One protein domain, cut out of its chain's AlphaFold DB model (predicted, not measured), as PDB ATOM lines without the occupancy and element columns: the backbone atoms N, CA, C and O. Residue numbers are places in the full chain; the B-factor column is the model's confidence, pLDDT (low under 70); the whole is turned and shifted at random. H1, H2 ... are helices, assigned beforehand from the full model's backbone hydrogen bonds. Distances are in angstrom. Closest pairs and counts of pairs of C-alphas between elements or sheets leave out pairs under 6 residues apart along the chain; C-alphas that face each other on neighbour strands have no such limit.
ATOM      1  N   THR A  25     -41.890   3.454  26.416       85.75
ATOM      2  CA  THR A  25     -43.165   2.900  25.894       85.75
ATOM      3  C   THR A  25     -44.197   2.649  26.990       85.75
ATOM      4  O   THR A  25     -45.341   3.083  26.876       85.75
ATOM      5  N   LYS A  26     -43.801   1.987  28.086       86.06
ATOM      6  CA  LYS A  26     -44.719   1.684  29.200       86.06
ATOM      7  C   LYS A  26     -45.241   2.951  29.869       86.06
ATOM      8  O   LYS A  26     -46.402   3.011  30.260       86.06
ATOM      9  N   GLN A  27     -44.383   3.960  30.010       88.94
ATOM     10  CA  GLN A  27     -44.768   5.239  30.593       88.94
ATOM     11  C   GLN A  27     -45.756   5.973  29.681       88.94
ATOM     12  O   GLN A  27     -46.774   6.454  30.172       88.94
ATOM     13  N   ILE A  28     -45.493   6.000  28.372       90.88
ATOM     14  CA  ILE A  28     -46.388   6.587  27.367       90.88
ATOM     15  C   ILE A  28     -47.766   5.911  27.410       90.88
ATOM     16  O   ILE A  28     -48.786   6.597  27.431       90.88
ATOM     17  N   GLU A  29     -47.809   4.580  27.483       87.56
ATOM     18  CA  GLU A  29     -49.064   3.821  27.562       87.56
ATOM     19  C   GLU A  29     -49.876   4.150  28.819       87.56
ATOM     20  O   GLU A  29     -51.072   4.420  28.723       87.56
ATOM     21  N   MET A  30     -49.235   4.173  29.991       86.88
ATOM     22  CA  MET A  30     -49.917   4.505  31.247       86.88
ATOM     23  C   MET A  30     -50.441   5.946  31.248       86.88
ATOM     24  O   MET A  30     -51.588   6.177  31.625       86.88
ATOM     25  N   GLN A  31     -49.633   6.902  30.778       89.00
ATOM     26  CA  GLN A  31     -50.024   8.312  30.705       89.00
ATOM     27  C   GLN A  31     -51.187   8.539  29.734       89.00
ATOM     28  O   GLN A  31     -52.082   9.325  30.034       89.00
ATOM     29  N   ALA A  32     -51.214   7.839  28.596       88.50
ATOM     30  CA  ALA A  32     -52.308   7.946  27.634       88.50
ATOM     31  C   ALA A  32     -53.642   7.445  28.215       88.50
ATOM     32  O   ALA A  32     -54.675   8.080  28.009       88.50
ATOM     33  N   ILE A  33     -53.624   6.347  28.983       87.56
ATOM     34  CA  ILE A  33     -54.819   5.817  29.662       87.56
ATOM     35  C   ILE A  33     -55.325   6.805  30.721       87.56
ATOM     36  O   ILE A  33     -56.518   7.100  30.763       87.56
ATOM     37  N   GLU A  34     -54.433   7.336  31.558       87.31
ATOM     38  CA  GLU A  34     -54.790   8.297  32.609       87.31
ATOM     39  C   GLU A  34     -55.374   9.592  32.020       87.31
ATOM     40  O   GLU A  34     -56.402  10.094  32.487       87.31
ATOM     41  N   GLN A  35     -54.771  10.103  30.943       87.88
ATOM     42  CA  GLN A  35     -55.279  11.272  30.228       87.88
ATOM     43  C   GLN A  35     -56.632  10.989  29.574       87.88
ATOM     44  O   GLN A  35     -57.531  11.812  29.688       87.88
ATOM     45  N   ALA A  36     -56.834   9.822  28.958       85.38
ATOM     46  CA  ALA A  36     -58.122   9.468  28.360       85.38
ATOM     47  C   ALA A  36     -59.258   9.385  29.397       85.38
ATOM     48  O   ALA A  36     -60.399   9.710  29.080       85.38
ATOM     49  N   GLN A  37     -58.956   8.970  30.632       85.00
ATOM     50  CA  GLN A  37     -59.933   8.877  31.726       85.00
ATOM     51  C   GLN A  37     -60.289  10.232  32.353       85.00
ATOM     52  O   GLN A  37     -61.345  10.358  32.968       85.00
ATOM     53  N   SER A  38     -59.410  11.227  32.222       80.94
ATOM     54  CA  SER A  38     -59.540  12.551  32.846       80.94
ATOM     55  C   SER A  38     -59.772  13.692  31.847       80.94
ATOM     56  O   SER A  38     -59.993  14.833  32.254       80.94
ATOM     57  N   ALA A  39     -59.727  13.404  30.546       74.06
ATOM     58  CA  ALA A  39     -59.852  14.385  29.480       74.06
ATOM     59  C   ALA A  39     -61.283  14.928  29.348       74.06
ATOM     60  O   ALA A  39     -62.208  14.193  29.017       74.06
ATOM     61  N   ASP A  40     -61.424  16.247  29.492       77.06
ATOM     62  CA  ASP A  40     -62.645  17.008  29.168       77.06
ATOM     63  C   ASP A  40     -62.612  17.572  27.726       77.06
ATOM     64  O   ASP A  40     -63.303  18.525  27.373       77.06
ATOM     65  N   VAL A  41     -61.738  17.021  26.874       82.88
ATOM     66  CA  VAL A  41     -61.553  17.432  25.471       82.88
ATOM     67  C   VAL A  41     -62.256  16.473  24.522       82.88
ATOM     68  O   VAL A  41     -62.233  15.258  24.716       82.88
ATOM     69  N   SER A  42     -62.854  17.014  23.455       90.25
ATOM     70  CA  SER A  42     -63.517  16.188  22.444       90.25
ATOM     71  C   SER A  42     -62.505  15.362  21.656       90.25
ATOM     72  O   SER A  42     -61.384  15.811  21.386       90.25
ATOM     73  N   ILE A  43     -62.911  14.164  21.241       90.19
ATOM     74  CA  ILE A  43     -62.067  13.269  20.449       90.19
ATOM     75  C   ILE A  43     -61.657  13.908  19.115       90.19
ATOM     76  O   ILE A  43     -60.507  13.776  18.708       90.19
ATOM     77  N   GLU A  44     -62.530  14.694  18.481       91.62
ATOM     78  CA  GLU A  44     -62.230  15.421  17.242       91.62
ATOM     79  C   GLU A  44     -61.054  16.384  17.435       91.62
ATOM     80  O   GLU A  44     -60.121  16.392  16.633       91.62
ATOM     81  N   SER A  45     -61.045  17.126  18.550       93.25
ATOM     82  CA  SER A  45     -59.959  18.057  18.873       93.25
ATOM     83  C   SER A  45     -58.626  17.339  19.114       93.25
ATOM     84  O   SER A  45     -57.560  17.860  18.779       93.25
ATOM     85  N   VAL A  46     -58.665  16.124  19.679       94.56
ATOM     86  CA  VAL A  46     -57.475  15.285  19.867       94.56
ATOM     87  C   VAL A  46     -56.952  14.795  18.522       94.56
ATOM     88  O   VAL A  46     -55.764  14.944  18.252       94.56
ATOM     89  N   PHE A  47     -57.821  14.300  17.642       96.50
ATOM     90  CA  PHE A  47     -57.426  13.845  16.308       96.50
ATOM     91  C   PHE A  47     -56.831  14.969  15.452       96.50
ATOM     92  O   PHE A  47     -55.812  14.754  14.794       96.50
ATOM     93  N   GLU A  48     -57.417  16.169  15.466       96.06
ATOM     94  CA  GLU A  48     -56.853  17.330  14.763       96.06
ATOM     95  C   GLU A  48     -55.457  17.683  15.287       96.06
ATOM     96  O   GLU A  48     -54.516  17.849  14.508       96.06
ATOM     97  N   ARG A  49     -55.290  17.727  16.613       95.94
ATOM     98  CA  ARG A  49     -53.996  18.008  17.243       95.94
ATOM     99  C   ARG A  49     -52.942  16.958  16.890       95.94
ATOM    100  O   ARG A  49     -51.829  17.328  16.525       95.94
ATOM    101  N   VAL A  50     -53.284  15.673  16.961       97.38
ATOM    102  CA  VAL A  50     -52.367  14.570  16.625       97.38
ATOM    103  C   VAL A  50     -51.955  14.628  15.157       97.38
ATOM    104  O   VAL A  50     -50.773  14.487  14.865       97.38
ATOM    105  N   ARG A  51     -52.884  14.903  14.233       97.69
ATOM    106  CA  ARG A  51     -52.575  15.050  12.797       97.69
ATOM    107  C   ARG A  51     -51.648  16.229  12.512       97.69
ATOM    108  O   ARG A  51     -50.755  16.113  11.670       97.69
ATOM    109  N   ASN A  52     -51.821  17.339  13.225       98.00
ATOM    110  CA  ASN A  52     -50.906  18.475  13.128       98.00
ATOM    111  C   ASN A  52     -49.503  18.082  13.609       98.00
ATOM    112  O   ASN A  52     -48.534  18.283  12.882       98.00
ATOM    113  N   ILE A  53     -49.397  17.421  14.767       97.94
ATOM    114  CA  ILE A  53     -48.110  16.947  15.296       97.94
ATOM    115  C   ILE A  53     -47.472  15.905  14.363       97.94
ATOM    116  O   ILE A  53     -46.270  15.963  14.135       97.94
ATOM    117  N   GLN A  54     -48.244  14.986  13.777       97.81
ATOM    118  CA  GLN A  54     -47.743  14.028  12.783       97.81
ATOM    119  C   GLN A  54     -47.207  14.743  11.535       97.81
ATOM    120  O   GLN A  54     -46.200  14.341  10.958       97.81
ATOM    121  N   THR A  55     -47.874  15.813  11.103       98.06
ATOM    122  CA  THR A  55     -47.408  16.628   9.977       98.06
ATOM    123  C   THR A  55     -46.083  17.304  10.307       98.06
ATOM    124  O   THR A  55     -45.172  17.297   9.480       98.06
ATOM    125  N   ASP A  56     -45.948  17.846  11.515       97.12
ATOM    126  CA  ASP A  56     -44.699  18.454  11.966       97.12
ATOM    127  C   ASP A  56     -43.595  17.404  12.141       97.12
ATOM    128  O   ASP A  56     -42.480  17.623  11.684       97.12
ATOM    129  N   ALA A  57     -43.915  16.214  12.655       97.25
ATOM    130  CA  ALA A  57     -43.006  15.071  12.717       97.25
ATOM    131  C   ALA A  57     -42.437  14.694  11.339       97.25
ATOM    132  O   ALA A  57     -41.237  14.472  11.193       97.25
ATOM    133  N   ARG A  58     -43.278  14.676  10.300       96.88
ATOM    134  CA  ARG A  58     -42.834  14.416   8.921       96.88
ATOM    135  C   ARG A  58     -41.949  15.530   8.374       96.88
ATOM    136  O   ARG A  58     -40.946  15.237   7.736       96.88
ATOM    137  N   LYS A  59     -42.299  16.799   8.616       97.56
ATOM    138  CA  LYS A  59     -41.474  17.949   8.193       97.56
ATOM    139  C   LYS A  59     -40.110  17.957   8.871       97.56
ATOM    140  O   LYS A  59     -39.124  18.332   8.252       97.56
ATOM    141  N   GLU A  60     -40.073  17.545  10.132       96.50
ATOM    142  CA  GLU A  60     -38.855  17.424  10.926       96.50
ATOM    143  C   GLU A  60     -38.083  16.124  10.643       96.50
ATOM    144  O   GLU A  60     -37.083  15.863  11.310       96.50
ATOM    145  N   ASP A  61     -38.501  15.352   9.640       96.56
ATOM    146  CA  ASP A  61     -37.839  14.141   9.154       96.56
ATOM    147  C   ASP A  61     -37.627  13.074  10.238       96.56
ATOM    148  O   ASP A  61     -36.569  12.460  10.385       96.56
ATOM    149  N   LEU A  62     -38.669  12.845  11.040       96.44
ATOM    150  CA  LEU A  62     -38.631  11.827  12.090       96.44
ATOM    151  C   LEU A  62     -38.476  10.405  11.544       96.44
ATOM    152  O   LEU A  62     -38.091   9.529  12.307       96.44
ATOM    153  N   TYR A  63     -38.708  10.166  10.251       96.12
ATOM    154  CA  TYR A  63     -38.375   8.879   9.636       96.12
ATOM    155  C   TYR A  63     -36.877   8.564   9.698       96.12
ATOM    156  O   TYR A  63     -36.531   7.393   9.767       96.12
ATOM    157  N   PHE A  64     -36.011   9.581   9.722       96.19
ATOM    158  CA  PHE A  64     -34.573   9.410   9.919       96.19
ATOM    159  C   PHE A  64     -34.158   9.668  11.374       96.19
ATOM    160  O   PHE A  64     -33.432   8.882  11.973       96.19
ATOM    161  N   TYR A  65     -34.636  10.763  11.976       95.69
ATOM    162  CA  TYR A  65     -34.145  11.210  13.288       95.69
ATOM    163  C   TYR A  65     -34.819  10.554  14.494       95.69
ATOM    164  O   TYR A  65     -34.342  10.720  15.619       95.69
ATOM    165  N   SER A  66     -35.956   9.884  14.308       95.56
ATOM    166  CA  SER A  66     -36.642   9.127  15.363       95.56
ATOM    167  C   SER A  66     -37.566   8.046  14.770       95.56
ATOM    168  O   SER A  66     -38.798   8.124  14.927       95.56
ATOM    169  N   PRO A  67     -37.005   7.065  14.037       95.62
ATOM    170  CA  PRO A  67     -37.780   6.106  13.255       95.62
ATOM    171  C   PRO A  67     -38.730   5.269  14.119       95.62
ATOM    172  O   PRO A  67     -39.892   5.083  13.736       95.62
ATOM    173  N   ASN A  68     -38.319   4.820  15.312       95.19
ATOM    174  CA  ASN A  68     -39.195   3.999  16.147       95.19
ATOM    175  C   ASN A  68     -40.310   4.828  16.785       95.19
ATOM    176  O   ASN A  68     -41.444   4.344  16.878       95.19
ATOM    177  N   TYR A  69     -40.049   6.069  17.212       95.44
ATOM    178  CA  TYR A  69     -41.123   6.946  17.700       95.44
ATOM    179  C   TYR A  69     -42.122   7.285  16.590       95.44
ATOM    180  O   TYR A  69     -43.333   7.273  16.837       95.44
ATOM    181  N   MET A  70     -41.643   7.525  15.366       96.56
ATOM    182  CA  MET A  70     -42.498   7.764  14.205       96.56
ATOM    183  C   MET A  70     -43.391   6.550  13.916       96.56
ATOM    184  O   MET A  70     -44.617   6.675  13.899       96.56
ATOM    185  N   ALA A  71     -42.800   5.357  13.792       96.44
ATOM    186  CA  ALA A  71     -43.526   4.123  13.493       96.44
ATOM    187  C   ALA A  71     -44.571   3.769  14.569       96.44
ATOM    188  O   ALA A  71     -45.705   3.380  14.256       96.44
ATOM    189  N   ASN A  72     -44.227   3.939  15.851       95.31
ATOM    190  CA  ASN A  72     -45.153   3.697  16.958       95.31
ATOM    191  C   ASN A  72     -46.304   4.717  16.986       95.31
ATOM    192  O   ASN A  72     -47.451   4.332  17.239       95.31
ATOM    193  N   GLY A  73     -46.031   5.988  16.676       96.69
ATOM    194  CA  GLY A  73     -47.055   7.022  16.540       96.69
ATOM    195  C   GLY A  73     -48.044   6.726  15.412       96.69
ATOM    196  O   GLY A  73     -49.256   6.774  15.626       96.69
ATOM    197  N   GLU A  74     -47.557   6.337  14.231       97.31
ATOM    198  CA  GLU A  74     -48.413   5.984  13.085       97.31
ATOM    199  C   GLU A  74     -49.240   4.719  13.346       97.31
ATOM    200  O   GLU A  74     -50.426   4.653  12.999       97.31
ATOM    201  N   THR A  75     -48.653   3.739  14.035       97.25
ATOM    202  CA  THR A  75     -49.362   2.528  14.466       97.25
ATOM    203  C   THR A  75     -50.494   2.862  15.439       97.25
ATOM    204  O   THR A  75     -51.612   2.366  15.281       97.25
ATOM    205  N   ALA A  76     -50.233   3.706  16.442       96.81
ATOM    206  CA  ALA A  76     -51.243   4.140  17.404       96.81
ATOM    207  C   ALA A  76     -52.351   4.964  16.724       96.81
ATOM    208  O   ALA A  76     -53.533   4.725  16.967       96.81
ATOM    209  N   MET A  77     -52.005   5.844  15.779       97.62
ATOM    210  CA  MET A  77     -52.991   6.613  15.014       97.62
ATOM    211  C   MET A  77     -53.906   5.703  14.178       97.62
ATOM    212  O   MET A  77     -55.126   5.862  14.188       97.62
ATOM    213  N   THR A  78     -53.341   4.680  13.532       98.00
ATOM    214  CA  THR A  78     -54.112   3.681  12.769       98.00
ATOM    215  C   THR A  78     -55.090   2.911  13.667       98.00
ATOM    216  O   THR A  78     -56.241   2.654  13.292       98.00
ATOM    217  N   LYS A  79     -54.662   2.556  14.887       97.50
ATOM    218  CA  LYS A  79     -55.524   1.911  15.891       97.50
ATOM    219  C   LYS A  79     -56.627   2.848  16.380       97.50
ATOM    220  O   LYS A  79     -57.769   2.408  16.508       97.50
ATOM    221  N   ALA A  80     -56.310   4.123  16.596       97.25
ATOM    222  CA  ALA A  80     -57.273   5.139  16.999       97.25
ATOM    223  C   ALA A  80     -58.386   5.309  15.954       97.25
ATOM    224  O   ALA A  80     -59.568   5.268  16.295       97.25
ATOM    225  N   GLU A  81     -58.022   5.422  14.673       96.94
ATOM    226  CA  GLU A  81     -58.974   5.527  13.559       96.94
ATOM    227  C   GLU A  81     -59.853   4.275  13.438       96.94
ATOM    228  O   GLU A  81     -61.074   4.371  13.297       96.94
ATOM    229  N   SER A  82     -59.256   3.088  13.574       97.75
ATOM    230  CA  SER A  82     -59.993   1.818  13.552       97.75
ATOM    231  C   SER A  82     -61.004   1.714  14.701       97.75
ATOM    232  O   SER A  82     -62.143   1.292  14.493       97.75
ATOM    233  N   ALA A  83     -60.616   2.133  15.909       97.00
ATOM    234  CA  ALA A  83     -61.491   2.144  17.077       97.00
ATOM    235  C   ALA A  83     -62.631   3.165  16.942       97.00
ATOM    236  O   ALA A  83     -63.764   2.864  17.323       97.00
ATOM    237  N   LEU A  84     -62.358   4.336  16.354       95.31
ATOM    238  CA  LEU A  84     -63.369   5.359  16.091       95.31
ATOM    239  C   LEU A  84     -64.428   4.841  15.108       95.31
ATOM    240  O   LEU A  84     -65.621   4.944  15.382       95.31
ATOM    241  N   ASN A  85     -63.995   4.191  14.024       95.88
ATOM    242  CA  ASN A  85     -64.886   3.557  13.046       95.88
ATOM    243  C   ASN A  85     -65.729   2.425  13.658       95.88
ATOM    244  O   ASN A  85     -66.863   2.191  13.243       95.88
ATOM    245  N   ALA A  86     -65.197   1.737  14.671       96.44
ATOM    246  CA  ALA A  86     -65.910   0.722  15.443       96.44
ATOM    247  C   ALA A  86     -66.821   1.304  16.547       96.44
ATOM    248  O   ALA A  86     -67.375   0.542  17.339       96.44
ATOM    249  N   ASN A  87     -66.985   2.631  16.618       94.50
ATOM    250  CA  ASN A  87     -67.715   3.355  17.669       94.50
ATOM    251  C   ASN A  87     -67.174   3.118  19.095       94.50
ATOM    252  O   ASN A  87     -67.891   3.310  20.078       94.50
ATOM    253  N   ASN A  88     -65.903   2.733  19.236       95.25
ATOM    254  CA  ASN A  88     -65.237   2.592  20.528       95.25
ATOM    255  C   ASN A  88     -64.459   3.872  20.868       95.25
ATOM    256  O   ASN A  88     -63.239   3.941  20.717       95.25
ATOM    257  N   GLN A  89     -65.183   4.897  21.327       91.69
ATOM    258  CA  GLN A  89     -64.615   6.221  21.609       91.69
ATOM    259  C   GLN A  89     -63.523   6.201  22.689       91.69
ATOM    260  O   GLN A  89     -62.529   6.907  22.556       91.69
ATOM    261  N   ALA A  90     -63.666   5.371  23.726       91.00
ATOM    262  CA  ALA A  90     -62.680   5.282  24.805       91.00
ATOM    263  C   ALA A  90     -61.329   4.732  24.310       91.00
ATOM    264  O   ALA A  90     -60.270   5.287  24.618       91.00
ATOM    265  N   LEU A  91     -61.361   3.670  23.496       93.12
ATOM    266  CA  LEU A  91     -60.152   3.118  22.882       93.12
ATOM    267  C   LEU A  91     -59.561   4.085  21.850       93.12
ATOM    268  O   LEU A  91     -58.350   4.285  21.831       93.12
ATOM    269  N   ALA A  92     -60.408   4.719  21.036       95.31
ATOM    270  CA  ALA A  92     -59.973   5.695  20.045       95.31
ATOM    271  C   ALA A  92     -59.266   6.898  20.692       95.31
ATOM    272  O   ALA A  92     -58.202   7.299  20.228       95.31
ATOM    273  N   MET A  93     -59.803   7.421  21.799       94.44
ATOM    274  CA  MET A  93     -59.168   8.486  22.582       94.44
ATOM    275  C   MET A  93     -57.809   8.042  23.142       94.44
ATOM    276  O   MET A  93     -56.818   8.754  22.997       94.44
ATOM    277  N   THR A  94     -57.745   6.848  23.740       94.25
ATOM    278  CA  THR A  94     -56.509   6.312  24.336       94.25
ATOM    279  C   THR A  94     -55.399   6.151  23.293       94.25
ATOM    280  O   THR A  94     -54.277   6.606  23.504       94.25
ATOM    281  N   GLU A  95     -55.702   5.541  22.146       96.62
ATOM    282  CA  GLU A  95     -54.724   5.329  21.073       96.62
ATOM    283  C   GLU A  95     -54.327   6.648  20.384       96.62
ATOM    284  O   GLU A  95     -53.164   6.819  20.023       96.62
ATOM    285  N   ALA A  96     -55.238   7.626  20.273       97.06
ATOM    286  CA  ALA A  96     -54.902   8.951  19.748       97.06
ATOM    287  C   ALA A  96     -53.934   9.702  20.678       97.06
ATOM    288  O   ALA A  96     -52.945  10.266  20.213       97.06
ATOM    289  N   LEU A  97     -54.157   9.662  21.996       95.50
ATOM    290  CA  LEU A  97     -53.242  10.258  22.979       95.50
ATOM    291  C   LEU A  97     -51.890   9.527  23.025       95.50
ATOM    292  O   LEU A  97     -50.846  10.165  23.170       95.50
ATOM    293  N   LYS A  98     -51.885   8.204  22.824       95.62
ATOM    294  CA  LYS A  98     -50.655   7.418  22.658       95.62
ATOM    295  C   LYS A  98     -49.869   7.862  21.421       95.62
ATOM    296  O   LYS A  98     -48.663   8.086  21.516       95.62
ATOM    297  N   ALA A  99     -50.545   8.042  20.283       97.19
ATOM    298  CA  ALA A  99     -49.936   8.574  19.065       97.19
ATOM    299  C   ALA A  99     -49.354   9.977  19.294       97.19
ATOM    300  O   ALA A  99     -48.206  10.236  18.933       97.19
ATOM    301  N   GLU A 100     -50.111  10.855  19.962       96.38
ATOM    302  CA  GLU A 100     -49.658  12.198  20.336       96.38
ATOM    303  C   GLU A 100     -48.339  12.164  21.110       96.38
ATOM    304  O   GLU A 100     -47.395  12.892  20.790       96.38
ATOM    305  N   ALA A 101     -48.282  11.314  22.135       95.94
ATOM    306  CA  ALA A 101     -47.130  11.183  23.006       95.94
ATOM    307  C   ALA A 101     -45.909  10.633  22.257       95.94
ATOM    308  O   ALA A 101     -44.813  11.164  22.437       95.94
ATOM    309  N   PHE A 102     -46.081   9.641  21.375       96.56
ATOM    310  CA  PHE A 102     -44.979   9.133  20.558       96.56
ATOM    311  C   PHE A 102     -44.414  10.189  19.611       96.56
ATOM    312  O   PHE A 102     -43.202  10.399  19.612       96.56
ATOM    313  N   PHE A 103     -45.257  10.910  18.862       97.44
ATOM    314  CA  PHE A 103     -44.754  11.946  17.957       97.44
ATOM    315  C   PHE A 103     -44.055  13.081  18.716       97.44
ATOM    316  O   PHE A 103     -42.971  13.513  18.324       97.44
ATOM    317  N   LYS A 104     -44.620  13.527  19.848       96.19
ATOM    318  CA  LYS A 104     -43.970  14.516  20.727       96.19
ATOM    319  C   LYS A 104     -42.625  14.021  21.249       96.19
ATOM    320  O   LYS A 104     -41.683  14.806  21.348       96.19
ATOM    321  N   ARG A 105     -42.524  12.734  21.589       94.56
ATOM    322  CA  ARG A 105     -41.278  12.154  22.087       94.56
ATOM    323  C   ARG A 105     -40.219  12.071  20.993       94.56
ATOM    324  O   ARG A 105     -39.102  12.497  21.260       94.56
ATOM    325  N   GLY A 106     -40.573  11.649  19.779       94.88
ATOM    326  CA  GLY A 106     -39.666  11.683  18.626       94.88
ATOM    327  C   GLY A 106     -39.145  13.096  18.342       94.88
ATOM    328  O   GLY A 106     -37.941  13.317  18.245       94.88
ATOM    329  N   LEU A 107     -40.030  14.101  18.350       96.56
ATOM    330  CA  LEU A 107     -39.632  15.505  18.162       96.56
ATOM    331  C   LEU A 107     -38.634  15.975  19.236       96.56
ATOM    332  O   LEU A 107     -37.742  16.768  18.950       96.56
ATOM    333  N   ALA A 108     -38.759  15.467  20.465       94.56
ATOM    334  CA  ALA A 108     -37.834  15.762  21.556       94.56
ATOM    335  C   ALA A 108     -36.517  14.961  21.496       94.56
ATOM    336  O   ALA A 108     -35.539  15.385  22.108       94.56
ATOM    337  N   ILE A 109     -36.475  13.823  20.791       91.81
ATOM    338  CA  ILE A 109     -35.266  12.999  20.630       91.81
ATOM    339  C   ILE A 109     -34.365  13.530  19.520       91.81
ATOM    340  O   ILE A 109     -33.151  13.536  19.700       91.81
ATOM    341  N   LYS A 110     -34.919  14.062  18.427       94.06
ATOM    342  CA  LYS A 110     -34.132  14.667  17.339       94.06
ATOM    343  C   LYS A 110     -32.986  15.589  17.811       94.06
ATOM    344  O   LYS A 110     -31.851  15.351  17.402       94.06
ATOM    345  N   PRO A 111     -33.201  16.613  18.667       95.00
ATOM    346  CA  PRO A 111     -32.101  17.463  19.130       95.00
ATOM    347  C   PRO A 111     -31.057  16.704  19.962       95.00
ATOM    348  O   PRO A 111     -29.883  17.058  19.919       95.00
ATOM    349  N   LEU A 112     -31.455  15.650  20.684       91.62
ATOM    350  CA  LEU A 112     -30.526  14.787  21.415       91.62
ATOM    351  C   LEU A 112     -29.665  13.962  20.452       91.62
ATOM    352  O   LEU A 112     -28.454  13.914  20.636       91.62
ATOM    353  N   ALA A 113     -30.271  13.365  19.422       93.38
ATOM    354  CA  ALA A 113     -29.557  12.620  18.390       93.38
ATOM    355  C   ALA A 113     -28.549  13.511  17.651       93.38
ATOM    356  O   ALA A 113     -27.380  13.156  17.533       93.38
ATOM    357  N   LEU A 114     -28.972  14.713  17.242       94.75
ATOM    358  CA  LEU A 114     -28.094  15.706  16.619       94.75
ATOM    359  C   LEU A 114     -26.928  16.102  17.532       94.75
ATOM    360  O   LEU A 114     -25.797  16.192  17.069       94.75
ATOM    361  N   GLN A 115     -27.186  16.316  18.824       94.81
ATOM    362  CA  GLN A 115     -26.140  16.671  19.780       94.81
ATOM    363  C   GLN A 115     -25.163  15.514  20.031       94.81
ATOM    364  O   GLN A 115     -23.961  15.741  20.138       94.81
ATOM    365  N   GLN A 116     -25.665  14.287  20.174       92.69
ATOM    366  CA  GLN A 116     -24.838  13.118  20.479       92.69
ATOM    367  C   GLN A 116     -24.006  12.658  19.282       92.69
ATOM    368  O   GLN A 116     -22.918  12.132  19.483       92.69
ATOM    369  N   LEU A 117     -24.498  12.873  18.060       96.00
ATOM    370  CA  LEU A 117     -23.846  12.471  16.812       96.00
ATOM    371  C   LEU A 117     -23.241  13.663  16.049       96.00
ATOM    372  O   LEU A 117     -23.004  13.572  14.849       96.00
ATOM    373  N   ASP A 118     -22.977  14.784  16.725       96.75
ATOM    374  CA  ASP A 118     -22.480  16.016  16.092       96.75
ATOM    375  C   ASP A 118     -21.179  15.795  15.295       96.75
ATOM    376  O   ASP A 118     -21.049  16.266  14.164       96.75
ATOM    377  N   ASP A 119     -20.227  15.033  15.843       97.19
ATOM    378  CA  ASP A 119     -18.978  14.694  15.145       97.19
ATOM    379  C   ASP A 119     -19.223  13.835  13.895       97.19
ATOM    380  O   ASP A 119     -18.613  14.071  12.850       97.19
ATOM    381  N   VAL A 120     -20.157  12.886  13.979       98.00
ATOM    382  CA  VAL A 120     -20.542  12.004  12.869       98.00
ATOM    383  C   VAL A 120     -21.185  12.822  11.745       98.00
ATOM    384  O   VAL A 120     -20.775  12.722  10.589       98.00
ATOM    385  N   PHE A 121     -22.126  13.717  12.067       97.94
ATOM    386  CA  PHE A 121     -22.752  14.582  11.062       97.94
ATOM    387  C   PHE A 121     -21.761  15.562  10.425       97.94
ATOM    388  O   PHE A 121     -21.786  15.742   9.205       97.94
ATOM    389  N   ARG A 122     -20.828  16.134  11.202       98.25
ATOM    390  CA  ARG A 122     -19.730  16.944  10.644       98.25
ATOM    391  C   ARG A 122     -18.850  16.140   9.689       98.25
ATOM    392  O   ARG A 122     -18.434  16.664   8.654       98.25
ATOM    393  N   GLY A 123     -18.590  14.875  10.010       98.12
ATOM    394  CA  GLY A 123     -17.910  13.932   9.128       98.12
ATOM    395  C   GLY A 123     -18.663  13.709   7.814       98.12
ATOM    396  O   GLY A 123     -18.088  13.863   6.738       98.12
ATOM    397  N   MET A 124     -19.970  13.459   7.880       98.25
ATOM    398  CA  MET A 124     -20.817  13.286   6.693       98.25
ATOM    399  C   MET A 124     -20.890  14.539   5.813       98.25
ATOM    400  O   MET A 124     -20.874  14.439   4.582       98.25
ATOM    401  N   ASP A 125     -20.930  15.729   6.411       98.38
ATOM    402  CA  ASP A 125     -20.876  16.993   5.672       98.38
ATOM    403  C   ASP A 125     -19.533  17.185   4.964       98.38
ATOM    404  O   ASP A 125     -19.495  17.602   3.802       98.38
ATOM    405  N   MET A 126     -18.434  16.830   5.634       97.94
ATOM    406  CA  MET A 126     -17.100  16.824   5.040       97.94
ATOM    407  C   MET A 126     -17.035  15.866   3.843       97.94
ATOM    408  O   MET A 126     -16.624  16.283   2.756       97.94
ATOM    409  N   LEU A 127     -17.521  14.630   3.995       98.44
ATOM    410  CA  LEU A 127     -17.576  13.634   2.923       98.44
ATOM    411  C   LEU A 127     -18.420  14.109   1.736       98.44
ATOM    412  O   LEU A 127     -18.019  13.967   0.579       98.44
ATOM    413  N   ARG A 128     -19.560  14.757   1.997       98.31
ATOM    414  CA  ARG A 128     -20.386  15.374   0.948       98.31
ATOM    415  C   ARG A 128     -19.656  16.520   0.248       98.31
ATOM    416  O   ARG A 128     -19.765  16.659  -0.969       98.31
ATOM    417  N   GLY A 129     -18.875  17.309   0.984       97.75
ATOM    418  CA  GLY A 129     -17.992  18.336   0.425       97.75
ATOM    419  C   GLY A 129     -16.925  17.762  -0.514       97.75
ATOM    420  O   GLY A 129     -16.629  18.363  -1.548       97.75
TER     421      GLY A 129
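This is residues 25 to 129 of the 398 residues of an uncharacterized protein of Bermanella marisrubri (UniProt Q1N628). One long helix, H5, forms the core of a small three-helix bundle with H2 and H4, while H1 packs slantwise on another side of H5. Beyond the bundle, residues 115 to 129 stick out as an arm in which H6 turns sharply from H5. The printed part has 105 residues with six named helices, H1 to H6 in chain order, and no named strand, an all-helix class. It is loose, with a radius of gyration of the C-alphas of 16.1 A, and spans 54 by 23 by 18 A.

H5, residues 89 to 116, is the hub, touching four helices, and has a kink of 26 degrees near residue 110. With H4, residues 67 to 85, it forms a helical hairpin at a shallow tilt of 13 degrees, opposite ways; the closest C-alphas, of Ala 80 and Ala 92, are 4.1 A apart. H2, residues 43 to 59, touches H5 at 24 degrees, a shallow tilt, the same way, closest at C-alphas of Val 50 and Glu 100, 5.2 A. H2, H4 and H5 make an up and down bundle, each running against the one before it. H1, residues 25 to 38, touches residues 90 to 102 of H5 at a steep tilt of 43 degrees, opposite ways, closest at C-alphas of Ala 32 and Lys 98, 5.3 A. H3, residues 62 to 65, touches residues 106 to 113 of H5, closest at C-alphas of Tyr 65 and Lys 110, 5.3 A. H6, residues 118 to 129, is close to but not clearly touching H5, closest at C-alphas of Leu 114 and Phe 121, 7.8 A; at 72 degrees they are only just about perpendicular. Every O i to N i+4 pair is within hydrogen-bond range in H1, H2, H4 and H6, and 22 of 24 in H5; H3 is too short for one.

H5 is 40.4 A long, H4 27.2 A and H2 24.4 A. H1 begins at C-alpha 25 (-43.165, 2.900, 25.894), and H6 ends at C-alpha 129 (-17.992, 18.336, 0.425).

The C-alphas farthest apart, of Asn 87 and Gly 129, are 54.7 A apart. The printed part has no cut, its five links are tight, and no printed residue has a pLDDT under 70.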